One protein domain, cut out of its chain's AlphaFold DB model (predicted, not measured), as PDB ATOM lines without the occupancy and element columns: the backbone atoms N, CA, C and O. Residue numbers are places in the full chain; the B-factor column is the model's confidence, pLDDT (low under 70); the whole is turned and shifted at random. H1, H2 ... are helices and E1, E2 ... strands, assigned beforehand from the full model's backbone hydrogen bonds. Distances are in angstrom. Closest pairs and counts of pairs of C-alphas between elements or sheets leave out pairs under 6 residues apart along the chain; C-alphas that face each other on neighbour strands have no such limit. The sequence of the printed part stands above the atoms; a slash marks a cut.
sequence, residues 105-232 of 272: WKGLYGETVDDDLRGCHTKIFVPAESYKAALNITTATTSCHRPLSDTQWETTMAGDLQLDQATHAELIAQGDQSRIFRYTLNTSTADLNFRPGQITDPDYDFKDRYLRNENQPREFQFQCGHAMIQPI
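What this domain is: This is residues 105 to 232 of the 272 residues of an uncharacterized protein of Kwoniella mangroviensis CBS 10435 (UniProt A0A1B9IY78). One strongly twisted antiparallel sheet of six strands makes a wall, with H1 packed across it near E5, E6 and E1, and H2 over E2. E6 bends sharply, pairing with E5 before the bend and with E1 on both sides of it; the long loop of residues 141 to 152, between E3 and E4, lies at the far end of the longest axis from H1. The 128 printed residues include two named helices and six named strands, along the chain E1 E2 E3 E4 H1 E5 H2 E6, and the sheet's order is E4 E3 E2 E1 E6 E5. The class is mixed, helices and strands; the whole is compact, with a radius of gyration of the C-alphas of 15.2 A and spans of 43 by 33 by 32 A.

How they stand to each other: E1, residues 105 to 112, E2, residues 120 to 127, E3, residues 132 to 140, and E4, residues 153 to 162, form a meander, each strand the antiparallel neighbour of the one before. E1 and E2 form a hairpin, with N 110 and O 124 at 2.8 A; so do E2 and E3, with N 123 and O 136 at 2.8 A, and E3 and E4, with N 133 and O 161 at 2.8 A. H1, residues 165 to 177, is on the sheet at a height of 8.4 A. H1 runs across the strands and only just lies over E6, residues 217 to 231, on which 3 of its C-alphas fall; on the local plane the two stand at 84 degrees. H1 touches E6, the closest C-alphas being those of Gly 175 and Cys 224, 5.9 A apart. E5, residues 180 to 186, is an edge strand antiparallel to E6, with N 220 and O 183 at 2.9 A. H2, residues 206 to 214, is on the sheet at a height of 9.3 A, over E2, and only just across the strands, at 61 degrees on the local plane. H1 and H2, on one face of the sheet, make two layers with it, helices over strands; the two helices are apart. E6 bends by 93 degrees at residue 224 and is antiparallel to E1, with N 109 and O 223 at 3.0 A. In H1 and H2 every O i to N i+4 pair is within hydrogen-bond range.

Where its parts are: E1 begins at C-alpha 105, (35.731, 53.197, 34.446), and is 21.1 A long; E2 measures 22.9 A, E3 26.5 A and E4 26.4 A. H1 is 18.5 A long from C-alpha 165, (21.445, 46.241, 25.808); E5 measures 19.5 A and H2 11.2 A. E6, 31.5 A, ends at C-alpha 231, (44.830, 47.411, 37.897).

The domain as a whole: The C-alphas farthest apart, those of His 145 and Ala 166, are 44.8 A apart. The printed part has no cut; the links E3 to E4 and E5 to H2 are long. Mean pLDDT of the printed part is 70.7, with residues 116 to 120, 138 to 158, 193 to 215 and 225 to 232 under 70.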
ATOM      1  N   TRP A 105      37.050  53.464  35.006       70.88
ATOM      2  CA  TRP A 105      35.731  53.197  34.446       70.88
ATOM      3  C   TRP A 105      34.729  54.171  35.029       70.88
ATOM      4  O   TRP A 105      34.571  54.207  36.245       70.88
ATOM      5  N   LYS A 106      34.048  54.950  34.191       77.62
ATOM      6  CA  LYS A 106      32.949  55.809  34.643       77.62
ATOM      7  C   LYS A 106      31.654  55.012  34.611       77.62
ATOM      8  O   LYS A 106      31.470  54.153  33.753       77.62
ATOM      9  N   GLY A 107      30.755  55.281  35.545       84.56
ATOM     10  CA  GLY A 107      29.501  54.548  35.569       84.56
ATOM     11  C   GLY A 107      28.536  54.982  36.651       84.56
ATOM     12  O   GLY A 107      28.689  56.024  37.296       84.56
ATOM     13  N   LEU A 108      27.531  54.139  36.824       87.75
ATOM     14  CA  LEU A 108      26.500  54.277  37.834       87.75
ATOM     15  C   LEU A 108      26.812  53.355  39.001       87.75
ATOM     16  O   LEU A 108      27.185  52.196  38.807       87.75
ATOM     17  N   TYR A 109      26.610  53.858  40.209       88.88
ATOM     18  CA  TYR A 109      26.735  53.070  41.422       88.88
ATOM     19  C   TYR A 109      25.366  52.924  42.073       88.88
ATOM     20  O   TYR A 109      24.719  53.924  42.372       88.88
ATOM     21  N   GLY A 110      24.907  51.693  42.258       89.38
ATOM     22  CA  GLY A 110      23.624  51.364  42.860       89.38
ATOM     23  C   GLY A 110      23.794  50.673  44.203       89.38
ATOM     24  O   GLY A 110      24.665  49.822  44.362       89.38
ATOM     25  N   GLU A 111      22.929  50.999  45.154       88.31
ATOM     26  CA  GLU A 111      22.803  50.294  46.431       88.31
ATOM     27  C   GLU A 111      21.353  49.858  46.628       88.31
ATOM     28  O   GLU A 111      20.428  50.608  46.309       88.31
ATOM     29  N   THR A 112      21.144  48.637  47.105       87.69
ATOM     30  CA  THR A 112      19.805  48.106  47.358       87.69
ATOM     31  C   THR A 112      19.073  48.906  48.427       87.69
ATOM     32  O   THR A 112      19.630  49.259  49.467       87.69
ATOM     33  N   VAL A 113      17.794  49.176  48.173       87.31
ATOM     34  CA  VAL A 113      16.890  49.862  49.119       87.31
ATOM     35  C   VAL A 113      15.803  48.948  49.678       87.31
ATOM     36  O   VAL A 113      15.059  49.348  50.570       87.31
ATOM     37  N   ASP A 114      15.719  47.732  49.147       80.06
ATOM     38  CA  ASP A 114      14.755  46.692  49.496       80.06
ATOM     39  C   ASP A 114      15.302  45.663  50.500       80.06
ATOM     40  O   ASP A 114      14.578  44.754  50.905       80.06
ATOM     41  N   ASP A 115      16.566  45.795  50.917       72.44
ATOM     42  CA  ASP A 115      17.140  44.955  51.963       72.44
ATOM     43  C   ASP A 115      16.539  45.319  53.328       72.44
ATOM     44  O   ASP A 115      16.578  46.470  53.774       72.44
ATOM     45  N   ASP A 116      16.027  44.308  54.035       59.44
ATOM     46  CA  ASP A 116      15.681  44.450  55.444       59.44
ATOM     47  C   ASP A 116      16.928  44.909  56.220       59.44
ATOM     48  O   ASP A 116      18.019  44.370  56.033       59.44
ATOM     49  N   LEU A 117      16.746  45.868  57.139       52.72
ATOM     50  CA  LEU A 117      17.750  46.592  57.955       52.72
ATOM     51  C   LEU A 117      18.762  45.728  58.755       52.72
ATOM     52  O   LEU A 117      19.490  46.236  59.605       52.72
ATOM     53  N   ARG A 118      18.798  44.410  58.548       55.94
ATOM     54  CA  ARG A 118      19.619  43.419  59.254       55.94
ATOM     55  C   ARG A 118      20.980  43.153  58.609       55.94
ATOM     56  O   ARG A 118      21.628  42.172  58.966       55.94
ATOM     57  N   GLY A 119      21.434  44.039  57.727       55.16
ATOM     58  CA  GLY A 119      22.864  44.204  57.502       55.16
ATOM     59  C   GLY A 119      23.493  43.327  56.436       55.16
ATOM     60  O   GLY A 119      24.578  42.784  56.638       55.16
ATOM     61  N   CYS A 120      22.843  43.201  55.290       62.12
ATOM     62  CA  CYS A 120      23.533  42.869  54.052       62.12
ATOM     63  C   CYS A 120      23.035  43.863  53.010       62.12
ATOM     64  O   CYS A 120      21.840  43.888  52.751       62.12
ATOM     65  N   HIS A 121      23.927  44.690  52.470       73.25
ATOM     66  CA  HIS A 121      23.592  45.607  51.380       73.25
ATOM     67  C   HIS A 121      24.257  45.104  50.110       73.25
ATOM     68  O   HIS A 121      25.458  44.812  50.102       73.25
ATOM     69  N   THR A 122      23.479  45.004  49.040       79.69
ATOM     70  CA  THR A 122      24.004  44.676  47.719       79.69
ATOM     71  C   THR A 122      24.307  45.969  46.991       79.69
ATOM     72  O   THR A 122      23.481  46.873  46.896       79.69
ATOM     73  N   LYS A 123      25.516  46.047  46.459       84.31
ATOM     74  CA  LYS A 123      26.002  47.174  45.680       84.31
ATOM     75  C   LYS A 123      26.277  46.706  44.267       84.31
ATOM     76  O   LYS A 123      26.777  45.603  44.060       84.31
ATOM     77  N   ILE A 124      25.966  47.550  43.300       86.56
ATOM     78  CA  ILE A 124      26.205  47.284  41.891       86.56
ATOM     79  C   ILE A 124      26.939  48.461  41.266       86.56
ATOM     80  O   ILE A 124      26.606  49.613  41.521       86.56
ATOM     81  N   PHE A 125      27.933  48.175  40.437       86.94
ATOM     82  CA  PHE A 125      28.524  49.171  39.556       86.94
ATOM     83  C   PHE A 125      28.236  48.818  38.108       86.94
ATOM     84  O   PHE A 125      28.540  47.709  37.670       86.94
ATOM     85  N   VAL A 126      27.666  49.770  37.378       88.69
ATOM     86  CA  VAL A 126      27.315  49.642  35.964       88.69
ATOM     87  C   VAL A 126      28.196  50.608  35.172       88.69
ATOM     88  O   VAL A 126      27.925  51.812  35.182       88.69
ATOM     89  N   PRO A 127      29.261  50.127  34.508       83.38
ATOM     90  CA  PRO A 127      30.098  50.986  33.680       83.38
ATOM     91  C   PRO A 127      29.321  51.486  32.454       83.38
ATOM     92  O   PRO A 127      28.507  50.757  31.881       83.38
ATOM     93  N   ALA A 128      29.584  52.720  32.020       81.19
ATOM     94  CA  ALA A 128      28.925  53.296  30.844       81.19
ATOM     95  C   ALA A 128      29.309  52.556  29.550       81.19
ATOM     96  O   ALA A 128      28.513  52.440  28.623       81.19
ATOM     97  N   GLU A 129      30.517  52.003  29.510       76.62
ATOM     98  CA  GLU A 129      31.101  51.329  28.355       76.62
ATOM     99  C   GLU A 129      30.922  49.800  28.396       76.62
ATOM    100  O   GLU A 129      31.566  49.086  27.629       76.62
ATOM    101  N   SER A 130      30.075  49.282  29.292       79.38
ATOM    102  CA  SER A 130      29.972  47.858  29.621       79.38
ATOM    103  C   SER A 130      28.544  47.389  29.814       79.38
ATOM    104  O   SER A 130      27.775  48.040  30.510       79.38
ATOM    105  N   TYR A 131      28.233  46.182  29.349       83.56
ATOM    106  CA  TYR A 131      27.000  45.504  29.747       83.56
ATOM    107  C   TYR A 131      27.199  44.608  30.973       83.56
ATOM    108  O   TYR A 131      26.239  44.243  31.646       83.56
ATOM    109  N   LYS A 132      28.443  44.278  31.297       82.31
ATOM    110  CA  LYS A 132      28.843  43.586  32.512       82.31
ATOM    111  C   LYS A 132      28.923  44.544  33.703       82.31
ATOM    112  O   LYS A 132      29.827  45.379  33.803       82.31
ATOM    113  N   ALA A 133      27.983  44.404  34.627       84.38
ATOM    114  CA  ALA A 133      27.966  45.116  35.894       84.38
ATOM    115  C   ALA A 133      28.650  44.294  36.993       84.38
ATOM    116  O   ALA A 133      28.585  43.068  36.998       84.38
ATOM    117  N   ALA A 134      29.297  44.961  37.943       80.25
ATOM    118  CA  ALA A 134      29.947  44.300  39.067       80.25
ATOM    119  C   ALA A 134      29.058  44.313  40.298       80.25
ATOM    120  O   ALA A 134      28.561  45.368  40.687       80.25
ATOM    121  N   LEU A 135      28.910  43.155  40.932       77.88
ATOM    122  CA  LEU A 135      28.160  43.002  42.166       77.88
ATOM    123  C   LEU A 135      29.120  42.909  43.346       77.88
ATOM    124  O   LEU A 135      30.005  42.054  43.403       77.88
ATOM    125  N   ASN A 136      28.900  43.786  44.312       76.44
ATOM    126  CA  ASN A 136      29.582  43.831  45.590       76.44
ATOM    127  C   ASN A 136      28.559  43.607  46.698       76.44
ATOM    128  O   ASN A 136      27.406  44.014  46.585       76.44
ATOM    129  N   ILE A 137      28.975  42.988  47.794       70.19
ATOM    130  CA  ILE A 137      28.110  42.824  48.960       70.19
ATOM    131  C   ILE A 137      28.839  43.342  50.179       70.19
ATOM    132  O   ILE A 137      30.016  43.045  50.383       70.19
ATOM    133  N   THR A 138      28.122  44.126  50.972       68.81
ATOM    134  CA  THR A 138      28.578  44.630  52.257       68.81
ATOM    135  C   THR A 138      27.967  43.784  53.370       68.81
ATOM    136  O   THR A 138      26.746  43.769  53.524       68.81
ATOM    137  N   THR A 139      28.804  43.087  54.140       61.31
ATOM    138  CA  THR A 139      28.410  42.256  55.284       61.31
ATOM    139  C   THR A 139      28.952  42.823  56.593       61.31
ATOM    140  O   THR A 139      30.012  43.446  56.642       61.31
ATOM    141  N   ALA A 140      28.213  42.603  57.677       59.94
ATOM    142  CA  ALA A 140      28.682  42.861  59.031       59.94
ATOM    143  C   ALA A 140      29.753  41.828  59.432       59.94
ATOM    144  O   ALA A 140      29.510  40.626  59.359       59.94
ATOM    145  N   THR A 141      30.923  42.270  59.894       53.22
ATOM    146  CA  THR A 141      32.046  41.388  60.282       53.22
ATOM    147  C   THR A 141      31.971  40.876  61.714       53.22
ATOM    148  O   THR A 141      32.753  40.013  62.112       53.22
ATOM    149  N   THR A 142      31.050  41.402  62.522       47.72
ATOM    150  CA  THR A 142      30.910  41.021  63.930       47.72
ATOM    151  C   THR A 142      29.603  40.280  64.155       47.72
ATOM    152  O   THR A 142      28.532  40.730  63.751       47.72
ATOM    153  N   SER A 143      29.726  39.119  64.801       44.94
ATOM    154  CA  SER A 143      28.626  38.236  65.172       44.94
ATOM    155  C   SER A 143      27.519  38.983  65.920       44.94
ATOM    156  O   SER A 143      27.749  39.998  66.581       44.94
ATOM    157  N   CYS A 144      26.310  38.441  65.802       43.38
ATOM    158  CA  CYS A 144      24.983  38.906  66.223       43.38
ATOM    159  C   CYS A 144      24.782  39.314  67.707       43.38
ATOM    160  O   CYS A 144      23.655  39.313  68.205       43.38
ATOM    161  N   HIS A 145      25.840  39.674  68.436       42.34
ATOM    162  CA  HIS A 145      25.826  39.958  69.872       42.34
ATOM    163  C   HIS A 145      26.370  41.336  70.277       42.34
ATOM    164  O   HIS A 145      26.388  41.636  71.471       42.34
ATOM    165  N   ARG A 146      26.781  42.200  69.337       45.81
ATOM    166  CA  ARG A 146      27.138  43.601  69.640       45.81
ATOM    167  C   ARG A 146      26.032  44.589  69.247       45.81
ATOM    168  O   ARG A 146      25.257  44.296  68.337       45.81
ATOM    169  N   PRO A 147      25.945  45.758  69.913       51.66
ATOM    170  CA  PRO A 147      25.103  46.860  69.456       51.66
ATOM    171  C   PRO A 147      25.458  47.241  68.012       51.66
ATOM    172  O   PRO A 147      26.637  47.286  67.669       51.66
ATOM    173  N   LEU A 148      24.453  47.569  67.188       51.69
ATOM    174  CA  LEU A 148      24.617  47.978  65.779       51.69
ATOM    175  C   LEU A 148      25.611  49.140  65.577       51.69
ATOM    176  O   LEU A 148      26.130  49.317  64.480       51.69
ATOM    177  N   SER A 149      25.884  49.930  66.622       52.66
ATOM    178  CA  SER A 149      26.864  51.024  66.596       52.66
ATOM    179  C   SER A 149      28.312  50.563  66.411       52.66
ATOM    180  O   SER A 149      29.137  51.357  65.974       52.66
ATOM    181  N   ASP A 150      28.618  49.305  66.739       52.81
ATOM    182  CA  ASP A 150      29.984  48.763  66.751       52.81
ATOM    183  C   ASP A 150      30.229  47.787  65.591       52.81
ATOM    184  O   ASP A 150      31.282  47.148  65.509       52.81
ATOM    185  N   THR A 151      29.239  47.630  64.712       54.97
ATOM    186  CA  THR A 151      29.307  46.709  63.588       54.97
ATOM    187  C   THR A 151      30.249  47.265  62.527       54.97
ATOM    188  O   THR A 151      29.957  48.262  61.870       54.97
ATOM    189  N   GLN A 152      31.397  46.612  62.363       58.12
ATOM    190  CA  GLN A 152      32.272  46.841  61.220       58.12
ATOM    191  C   GLN A 152      31.673  46.180  59.976       58.12
ATOM    192  O   GLN A 152      31.103  45.091  60.052       58.12
ATOM    193  N   TRP A 153      31.795  46.858  58.840       60.00
ATOM    194  CA  TRP A 153      31.242  46.425  57.562       60.00
ATOM    195  C   TRP A 153      32.375  46.123  56.593       60.00
ATOM    196  O   TRP A 153      33.200  46.990  56.309       60.00
ATOM    197  N   GLU A 154      32.398  44.910  56.056       59.59
ATOM    198  CA  GLU A 154      33.311  44.525  54.986       59.59
ATOM    199  C   GLU A 154      32.547  44.457  53.674       59.59
ATOM    200  O   GLU A 154      31.461  43.890  53.599       59.59
ATOM    201  N   THR A 155      33.111  45.054  52.625       62.31
ATOM    202  CA  THR A 155      32.575  44.929  51.270       62.31
ATOM    203  C   THR A 155      33.476  44.015  50.461       62.31
ATOM    204  O   THR A 155      34.686  44.230  50.398       62.31
ATOM    205  N   THR A 156      32.883  43.008  49.831       60.59
ATOM    206  CA  THR A 156      33.585  42.052  48.974       60.59
ATOM    207  C   THR A 156      32.930  41.974  47.604       60.59
ATOM    208  O   THR A 156      31.722  42.191  47.479       60.59
ATOM    209  N   MET A 157      33.714  41.635  46.580       68.25
ATOM    210  CA  MET A 157      33.144  41.339  45.272       68.25
ATOM    211  C   MET A 157      32.442  39.986  45.310       68.25
ATOM    212  O   MET A 157      33.045  38.964  45.634       68.25
ATOM    213  N   ALA A 158      31.166  40.005  44.952       67.44
ATOM    214  CA  ALA A 158      30.292  38.849  44.921       67.44
ATOM    215  C   ALA A 158      30.310  38.152  43.558       67.44
ATOM    216  O   ALA A 158      30.282  36.926  43.480       67.44
ATOM    217  N   GLY A 159      30.391  38.930  42.481       71.31
ATOM    218  CA  GLY A 159      30.253  38.416  41.126       71.31
ATOM    219  C   GLY A 159      29.984  39.515  40.119       71.31
ATOM    220  O   GLY A 159      30.292  40.686  40.357       71.31
ATOM    221  N   ASP A 160      29.382  39.123  39.007       78.75
ATOM    222  CA  ASP A 160      28.982  40.026  37.943       78.75
ATOM    223  C   ASP A 160      27.557  39.760  37.454       78.75
ATOM    224  O   ASP A 160      27.000  38.684  37.642       78.75
ATOM    225  N   LEU A 161      26.944  40.783  36.868       84.19
ATOM    226  CA  LEU A 161      25.621  40.725  36.268       84.19
ATOM    227  C   LEU A 161      25.728  41.178  34.818       84.19
ATOM    228  O   LEU A 161      26.088  42.322  34.545       84.19
ATOM    229  N   GLN A 162      25.390  40.291  33.888       83.50
ATOM    230  CA  GLN A 162      25.271  40.651  32.482       83.50
ATOM    231  C   GLN A 162      23.923  41.340  32.250       83.50
ATOM    232  O   GLN A 162      22.872  40.701  32.318       83.50
ATOM    233  N   LEU A 163      23.959  42.635  31.959       87.56
ATOM    234  CA  LEU A 163      22.797  43.400  31.526       87.56
ATOM    235  C   LEU A 163      22.560  43.173  30.032       87.56
ATOM    236  O   LEU A 163      23.503  43.009  29.251       87.56
ATOM    237  N   ASP A 164      21.295  43.176  29.623       90.50
ATOM    238  CA  ASP A 164      20.958  43.301  28.212       90.50
ATOM    239  C   ASP A 164      21.120  44.759  27.741       90.50
ATOM    240  O   ASP A 164      21.170  45.703  28.535       90.50
ATOM    241  N   GLN A 165      21.203  44.938  26.422       88.56
ATOM    242  CA  GLN A 165      21.445  46.241  25.808       88.56
ATOM    243  C   GLN A 165      20.346  47.268  26.120       88.56
ATOM    244  O   GLN A 165      20.657  48.450  26.262       88.56
ATOM    245  N   ALA A 166      19.080  46.848  26.206       93.38
ATOM    246  CA  ALA A 166      17.967  47.760  26.442       93.38
ATOM    247  C   ALA A 166      17.969  48.251  27.895       93.38
ATOM    248  O   ALA A 166      17.933  49.458  28.126       93.38
ATOM    249  N   THR A 167      18.112  47.330  28.850       94.12
ATOM    250  CA  THR A 167      18.216  47.636  30.283       94.12
ATOM    251  C   THR A 167      19.409  48.544  30.575       94.12
ATOM    252  O   THR A 167      19.288  49.516  31.319       94.12
ATOM    253  N   HIS A 168      20.571  48.258  29.977       93.25
ATOM    254  CA  HIS A 168      21.754  49.103  30.145       93.25
ATOM    255  C   HIS A 168      21.543  50.507  29.573       93.25
ATOM    256  O   HIS A 168      21.783  51.489  30.275       93.25
ATOM    257  N   ALA A 169      21.042  50.618  28.340       90.75
ATOM    258  CA  ALA A 169      20.791  51.914  27.713       90.75
ATOM    259  C   ALA A 169      19.789  52.758  28.516       90.75
ATOM    260  O   ALA A 169      19.980  53.966  28.657       90.75
ATOM    261  N   GLU A 170      18.752  52.129  29.071       94.81
ATOM    262  CA  GLU A 170      17.782  52.799  29.934       94.81
ATOM    263  C   GLU A 170      18.429  53.317  31.224       94.81
ATOM    264  O   GLU A 170      18.253  54.487  31.563       94.81
ATOM    265  N   LEU A 171      19.222  52.488  31.911       93.06
ATOM    266  CA  LEU A 171      19.943  52.891  33.121       93.06
ATOM    267  C   LEU A 171      20.847  54.104  32.876       93.06
ATOM    268  O   LEU A 171      20.786  55.074  33.632       93.06
ATOM    269  N   ILE A 172      21.668  54.062  31.821       90.00
ATOM    270  CA  ILE A 172      22.575  55.168  31.483       90.00
ATOM    271  C   ILE A 172      21.776  56.434  31.154       90.00
ATOM    272  O   ILE A 172      22.068  57.494  31.705       90.00
ATOM    273  N   ALA A 173      20.710  56.324  30.355       90.94
ATOM    274  CA  ALA A 173      19.860  57.464  30.020       90.94
ATOM    275  C   ALA A 173      19.171  58.078  31.252       90.94
ATOM    276  O   ALA A 173      19.028  59.300  31.329       90.94
ATOM    277  N   GLN A 174      18.753  57.263  32.227       91.81
ATOM    278  CA  GLN A 174      18.220  57.766  33.496       91.81
ATOM    279  C   GLN A 174      19.303  58.465  34.328       91.81
ATOM    280  O   GLN A 174      19.042  59.522  34.907       91.81
ATOM    281  N   GLY A 175      20.525  57.927  34.339       87.25
ATOM    282  CA  GLY A 175      21.665  58.543  35.013       87.25
ATOM    283  C   GLY A 175      22.097  59.884  34.414       87.25
ATOM    284  O   GLY A 175      22.506  60.783  35.150       87.25
ATOM    285  N   ASP A 176      21.933  60.069  33.107       83.25
ATOM    286  CA  ASP A 176      22.173  61.358  32.450       83.25
ATOM    287  C   ASP A 176      21.117  62.414  32.822       83.25
ATOM    288  O   ASP A 176      21.395  63.614  32.832       83.25
ATOM    289  N   GLN A 177      19.894  61.980  33.144       84.44
ATOM    290  CA  GLN A 177      18.774  62.866  33.483       84.44
ATOM    291  C   GLN A 177      18.730  63.238  34.966       84.44
ATOM    292  O   GLN A 177      18.310  64.346  35.311       84.44
ATOM    293  N   SER A 178      19.133  62.325  35.853       81.81
ATOM    294  CA  SER A 178      19.074  62.521  37.300       81.81
ATOM    295  C   SER A 178      20.342  62.045  37.988       81.81
ATOM    296  O   SER A 178      20.826  60.946  37.751       81.81
ATOM    297  N   ARG A 179      20.823  62.836  38.955       80.81
ATOM    298  CA  ARG A 179      21.980  62.470  39.785       80.81
ATOM    299  C   ARG A 179      21.704  61.270  40.697       80.81
ATOM    300  O   ARG A 179      22.645  60.570  41.059       80.81
ATOM    301  N   ILE A 180      20.447  61.090  41.111       88.81
ATOM    302  CA  ILE A 180      19.993  59.989  41.969       88.81
ATOM    303  C   ILE A 180      18.636  59.504  41.460       88.81
ATOM    304  O   ILE A 180      17.728  60.311  41.253       88.81
ATOM    305  N   PHE A 181      18.476  58.199  41.274       93.56
ATOM    306  CA  PHE A 181      17.213  57.598  40.838       93.56
ATOM    307  C   PHE A 181      17.092  56.164  41.348       93.56
ATOM    308  O   PHE A 181      18.059  55.599  41.853       93.56
ATOM    309  N   ARG A 182      15.893  55.581  41.267       95.38
ATOM    310  CA  ARG A 182      15.666  54.182  41.636       95.38
ATOM    311  C   ARG A 182      15.362  53.356  40.409       95.38
ATOM    312  O   ARG A 182      14.649  53.821  39.524       95.38
ATOM    313  N   TYR A 183      15.886  52.142  40.382       95.06
ATOM    314  CA  TYR A 183      15.684  51.225  39.277       95.06
ATOM    315  C   TYR A 183      15.682  49.784  39.776       95.06
ATOM    316  O   TYR A 183      16.500  49.400  40.614       95.06
ATOM    317  N   THR A 184      14.763  48.980  39.248       93.75
ATOM    318  CA  THR A 184      14.646  47.568  39.603       93.75
ATOM    319  C   THR A 184      15.395  46.709  38.593       93.75
ATOM    320  O   THR A 184      15.063  46.709  37.410       93.75
ATOM    321  N   LEU A 185      16.383  45.943  39.056       91.38
ATOM    322  CA  LEU A 185      17.137  45.008  38.224       91.38
ATOM    323  C   LEU A 185      16.803  43.569  38.573       91.38
ATOM    324  O   LEU A 185      16.747  43.200  39.742       91.38
ATOM    325  N   ASN A 186      16.644  42.733  37.550       88.31
ATOM    326  CA  ASN A 186      16.607  41.298  37.765       88.31
ATOM    327  C   ASN A 186      18.029  40.775  38.003       88.31
ATOM    328  O   ASN A 186      18.848  40.767  37.088       88.31
ATOM    329  N   THR A 187      18.313  40.327  39.224       82.94
ATOM    330  CA  THR A 187      19.623  39.781  39.602       82.94
ATOM    331  C   THR A 187      19.707  38.259  39.470       82.94
ATOM    332  O   THR A 187      20.752  37.693  39.769       82.94
ATOM    333  N   SER A 188      18.655  37.586  38.985       78.00
ATOM    334  CA  SER A 188      18.614  36.116  38.874       78.00
ATOM    335  C   SER A 188      19.604  35.530  37.873       78.00
ATOM    336  O   SER A 188      19.808  34.321  37.836       78.00
ATOM    337  N   THR A 189      20.176  36.369  37.014       77.88
ATOM    338  CA  THR A 189      21.174  35.994  36.007       77.88
ATOM    339  C   THR A 189      22.598  36.348  36.430       77.88
ATOM    340  O   THR A 189      23.510  36.235  35.612       77.88
ATOM    341  N   ALA A 190      22.800  36.797  37.672       77.50
ATOM    342  CA  ALA A 190      24.122  37.117  38.186       77.50
ATOM    343  C   ALA A 190      25.028  35.873  38.214       77.50
ATOM    344  O   ALA A 190      24.652  34.825  38.740       77.50
ATOM    345  N   ASP A 191      26.240  36.009  37.677       71.25
ATOM    346  CA  ASP A 191      27.309  35.023  37.800       71.25
ATOM    347  C   ASP A 191      28.101  35.329  39.073       71.25
ATOM    348  O   ASP A 191      28.937  36.238  39.139       71.25
ATOM    349  N   LEU A 192      27.767  34.608  40.138       70.62
ATOM    350  CA  LEU A 192      28.384  34.801  41.436       70.62
ATOM    351  C   LEU A 192      29.618  33.915  41.577       70.62
ATOM    352  O   LEU A 192      29.571  32.699  41.406       70.62
ATOM    353  N   ASN A 193      30.723  34.509  42.025       58.06
ATOM    354  CA  ASN A 193      31.989  33.808  42.240       58.06
ATOM    355  C   ASN A 193      31.985  32.899  43.489       58.06
ATOM    356  O   ASN A 193      33.034  32.394  43.902       58.06
ATOM    357  N   PHE A 194      30.823  32.655  44.102       55.16
ATOM    358  CA  PHE A 194      30.683  31.756  45.244       55.16
ATOM    359  C   PHE A 194      30.632  30.302  44.781       55.16
ATOM    360  O   PHE A 194      29.617  29.815  44.285       55.16
ATOM    361  N   ARG A 195      31.708  29.543  45.015       42.78
ATOM    362  CA  ARG A 195      31.636  28.089  44.843       42.78
ATOM    363  C   ARG A 195      30.803  27.478  45.975       42.78
ATOM    364  O   ARG A 195      31.073  27.761  47.150       42.78
ATOM    365  N   PRO A 196      29.840  26.587  45.674       38.31
ATOM    366  CA  PRO A 196      29.161  25.802  46.699       38.31
ATOM    367  C   PRO A 196      30.190  25.086  47.594       38.31
ATOM    368  O   PRO A 196      30.987  24.291  47.103       38.31
ATOM    369  N   GLY A 197      30.190  25.387  48.899       41.09
ATOM    370  CA  GLY A 197      31.068  24.751  49.894       41.09
ATOM    371  C   GLY A 197      32.333  25.526  50.295       41.09
ATOM    372  O   GLY A 197      33.058  25.046  51.159       41.09
ATOM    373  N   GLN A 198      32.606  26.709  49.726       41.66
ATOM    374  CA  GLN A 198      33.742  27.551  50.154       41.66
ATOM    375  C   GLN A 198      33.434  28.486  51.332       41.66
ATOM    376  O   GLN A 198      34.359  28.952  51.992       41.66
ATOM    377  N   ILE A 199      32.157  28.737  51.625       45.75
ATOM    378  CA  ILE A 199      31.737  29.452  52.832       45.75
ATOM    379  C   ILE A 199      31.479  28.391  53.903       45.75
ATOM    380  O   ILE A 199      30.449  27.723  53.886       45.75
ATOM    381  N   THR A 200      32.465  28.169  54.773       40.97
ATOM    382  CA  THR A 200      32.394  27.194  55.877       40.97
ATOM    383  C   THR A 200      31.927  27.809  57.190       40.97
ATOM    384  O   THR A 200      31.866  27.101  58.190       40.97
ATOM    385  N   ASP A 201      31.664  29.114  57.213       44.97
ATOM    386  CA  ASP A 201      31.226  29.802  58.418       44.97
ATOM    387  C   ASP A 201      29.706  29.585  58.607       44.97
ATOM    388  O   ASP A 201      28.919  30.025  57.766       44.97
ATOM    389  N   PRO A 202      29.283  28.857  59.658       43.25
ATOM    390  CA  PRO A 202      27.876  28.570  59.924       43.25
ATOM    391  C   PRO A 202      27.074  29.807  60.362       43.25
ATOM    392  O   PRO A 202      25.848  29.767  60.280       43.25
ATOM    393  N   ASP A 203      27.735  30.896  60.781       41.34
ATOM    394  CA  ASP A 203      27.095  32.194  61.037       41.34
ATOM    395  C   ASP A 203      26.955  33.023  59.744       41.34
ATOM    396  O   ASP A 203      26.116  33.926  59.662       41.34
ATOM    397  N   TYR A 204      27.708  32.674  58.692       48.44
ATOM    398  CA  TYR A 204      27.496  33.158  57.327       48.44
ATOM    399  C   TYR A 204      26.324  32.407  56.666       48.44
ATOM    400  O   TYR A 204      26.453  31.703  55.664       48.44
ATOM    401  N   ASP A 205      25.119  32.713  57.144       49.69
ATOM    402  CA  ASP A 205      23.815  32.510  56.481       49.69
ATOM    403  C   ASP A 205      23.676  33.344  55.175       49.69
ATOM    404  O   ASP A 205      22.595  33.624  54.663       49.69
ATOM    405  N   PHE A 206      24.811  33.786  54.633       50.53
ATOM    406  CA  PHE A 206      24.974  34.564  53.418       50.53
ATOM    407  C   PHE A 206      24.429  33.816  52.208       50.53
ATOM    408  O   PHE A 206      23.713  34.394  51.397       50.53
ATOM    409  N   LYS A 207      24.724  32.511  52.127       48.19
ATOM    410  CA  LYS A 207      24.203  31.662  51.061       48.19
ATOM    411  C   LYS A 207      22.681  31.690  51.101       48.19
ATOM    412  O   LYS A 207      22.067  31.959  50.092       48.19
ATOM    413  N   ASP A 208      22.072  31.488  52.260       48.88
ATOM    414  CA  ASP A 208      20.623  31.361  52.358       48.88
ATOM    415  C   ASP A 208      19.896  32.707  52.231       48.88
ATOM    416  O   ASP A 208      18.815  32.735  51.664       48.88
ATOM    417  N   ARG A 209      20.463  33.837  52.671       54.88
ATOM    418  CA  ARG A 209      19.816  35.158  52.509       54.88
ATOM    419  C   ARG A 209      20.026  35.781  51.138       54.88
ATOM    420  O   ARG A 209      19.079  36.342  50.594       54.88
ATOM    421  N   TYR A 210      21.231  35.667  50.580       53.50
ATOM    422  CA  TYR A 210      21.495  36.132  49.223       53.50
ATOM    423  C   TYR A 210      20.789  35.203  48.221       53.50
ATOM    424  O   TYR A 210      19.938  35.696  47.492       53.50
ATOM    425  N   LEU A 211      20.935  33.864  48.304       50.62
ATOM    426  CA  LEU A 211      20.245  32.915  47.400       50.62
ATOM    427  C   LEU A 211      18.713  32.953  47.504       50.62
ATOM    428  O   LEU A 211      18.037  32.711  46.504       50.62
ATOM    429  N   ARG A 212      18.126  33.241  48.680       51.78
ATOM    430  CA  ARG A 212      16.659  33.407  48.789       51.78
ATOM    431  C   ARG A 212      16.159  34.634  48.022       51.78
ATOM    432  O   ARG A 212      15.037  34.592  47.520       51.78
ATOM    433  N   ASN A 213      16.992  35.667  47.893       53.75
ATOM    434  CA  ASN A 213      16.679  36.906  47.179       53.75
ATOM    435  C   ASN A 213      17.296  36.970  45.767       53.75
ATOM    436  O   ASN A 213      16.917  37.840  44.991       53.75
ATOM    437  N   GLU A 214      18.199  36.050  45.401       52.94
ATOM    438  CA  GLU A 214      18.868  35.994  44.090       52.94
ATOM    439  C   GLU A 214      17.870  35.834  42.941       52.94
ATOM    440  O   GLU A 214      18.083  36.377  41.866       52.94
ATOM    441  N   ASN A 215      16.737  35.169  43.174       58.84
ATOM    442  CA  ASN A 215      15.717  34.939  42.147       58.84
ATOM    443  C   ASN A 215      14.646  36.034  42.063       58.84
ATOM    444  O   ASN A 215      13.591  35.801  41.468       58.84
ATOM    445  N   GLN A 216      14.866  37.195  42.681       71.62
ATOM    446  CA  GLN A 216      13.891  38.280  42.677       71.62
ATOM    447  C   GLN A 216      14.481  39.556  42.080       71.62
ATOM    448  O   GLN A 216      15.660  39.846  42.279       71.62
ATOM    449  N   PRO A 217      13.670  40.341  41.351       85.56
ATOM    450  CA  PRO A 217      14.044  41.696  40.994       85.56
ATOM    451  C   PRO A 217      14.356  42.511  42.252       85.56
ATOM    452  O   PRO A 217      13.590  42.480  43.213       85.56
ATOM    453  N   ARG A 218      15.477  43.230  42.230       85.94
ATOM    454  CA  ARG A 218      15.989  44.033  43.341       85.94
ATOM    455  C   ARG A 218      15.881  45.509  43.016       85.94
ATOM    456  O   ARG A 218      16.243  45.916  41.911       85.94
ATOM    457  N   GLU A 219      15.391  46.313  43.952       91.38
ATOM    458  CA  GLU A 219      15.358  47.770  43.790       91.38
ATOM    459  C   GLU A 219      16.675  48.388  44.266       91.38
ATOM    460  O   GLU A 219      17.054  48.272  45.432       91.38
ATOM    461  N   PHE A 220      17.353  49.086  43.359       92.50
ATOM    462  CA  PHE A 220      18.571  49.833  43.643       92.50
ATOM    463  C   PHE A 220      18.295  51.331  43.584       92.50
ATOM    464  O   PHE A 220      17.602  51.809  42.686       92.50
ATOM    465  N   GLN A 221      18.894  52.087  44.498       93.50
ATOM    466  CA  GLN A 221      19.070  53.524  44.353       93.50
ATOM    467  C   GLN A 221      20.431  53.793  43.714       93.50
ATOM    468  O   GLN A 221      21.472  53.560  44.325       93.50
ATOM    469  N   PHE A 222      20.402  54.289  42.483       91.62
ATOM    470  CA  PHE A 222      21.570  54.644  41.697       91.62
ATOM    471  C   PHE A 222      22.021  56.075  41.957       91.62
ATOM    472  O   PHE A 222      21.206  56.969  42.190       91.62
ATOM    473  N   GLN A 223      23.333  56.276  41.882       84.88
ATOM    474  CA  GLN A 223      24.011  57.562  41.932       84.88
ATOM    475  C   GLN A 223      24.985  57.681  40.755       84.88
ATOM    476  O   GLN A 223      25.652  56.713  40.372       84.88
ATOM    477  N   CYS A 224      25.058  58.880  40.183       78.00
ATOM    478  CA  CYS A 224      25.915  59.205  39.040       78.00
ATOM    479  C   CYS A 224      27.237  59.843  39.484       78.00
ATOM    480  O   CYS A 224      27.326  60.424  40.565       78.00
ATOM    481  N   GLY A 225      28.243  59.820  38.605       63.44
ATOM    482  CA  GLY A 225      29.535  60.485  38.841       63.44
ATOM    483  C   GLY A 225      30.575  59.622  39.560       63.44
ATOM    484  O   GLY A 225      31.640  60.128  39.926       63.44
ATOM    485  N   HIS A 226      30.282  58.333  39.718       65.88
ATOM    486  CA  HIS A 226      31.202  57.348  40.265       65.88
ATOM    487  C   HIS A 226      32.181  56.872  39.198       65.88
ATOM    488  O   HIS A 226      31.840  56.745  38.015       65.88
ATOM    489  N   ALA A 227      33.409  56.598  39.626       63.84
ATOM    490  CA  ALA A 227      34.416  56.028  38.755       63.84
ATOM    491  C   ALA A 227      35.193  54.941  39.484       63.84
ATOM    492  O   ALA A 227      35.781  55.177  40.531       63.84
ATOM    493  N   MET A 228      35.246  53.745  38.920       65.38
ATOM    494  CA  MET A 228      35.944  52.632  39.540       65.38
ATOM    495  C   MET A 228      37.275  52.366  38.860       65.38
ATOM    496  O   MET A 228      37.391  52.443  37.636       65.38
ATOM    497  N   ILE A 229      38.285  52.038  39.666       58.72
ATOM    498  CA  ILE A 229      39.645  51.815  39.182       58.72
ATOM    499  C   ILE A 229      40.016  50.340  39.264       58.72
ATOM    500  O   ILE A 229      39.856  49.703  40.307       58.72
ATOM    501  N   GLN A 230      40.555  49.815  38.166       56.81
ATOM    502  CA  GLN A 230      41.148  48.484  38.089       56.81
ATOM    503  C   GLN A 230      42.655  48.560  37.789       56.81
ATOM    504  O   GLN A 230      43.082  49.396  36.989       56.81
ATOM    505  N   PRO A 231      43.472  47.669  38.375       50.38
ATOM    506  CA  PRO A 231      44.830  47.411  37.897       50.38
ATOM    507  C   PRO A 231      44.847  46.973  36.422       50.38
ATOM    508  O   PRO A 231      43.951  46.249  35.983       50.38
ATOM    509  N   ILE A 232      45.875  47.373  35.662       50.12
ATOM    510  CA  ILE A 232      46.036  46.975  34.244       50.12
ATOM    511  C   ILE A 232      46.171  45.461  34.086       50.12
ATOM    512  O   ILE A 232      45.680  44.902  33.106       50.12
TER     513      ILE A 232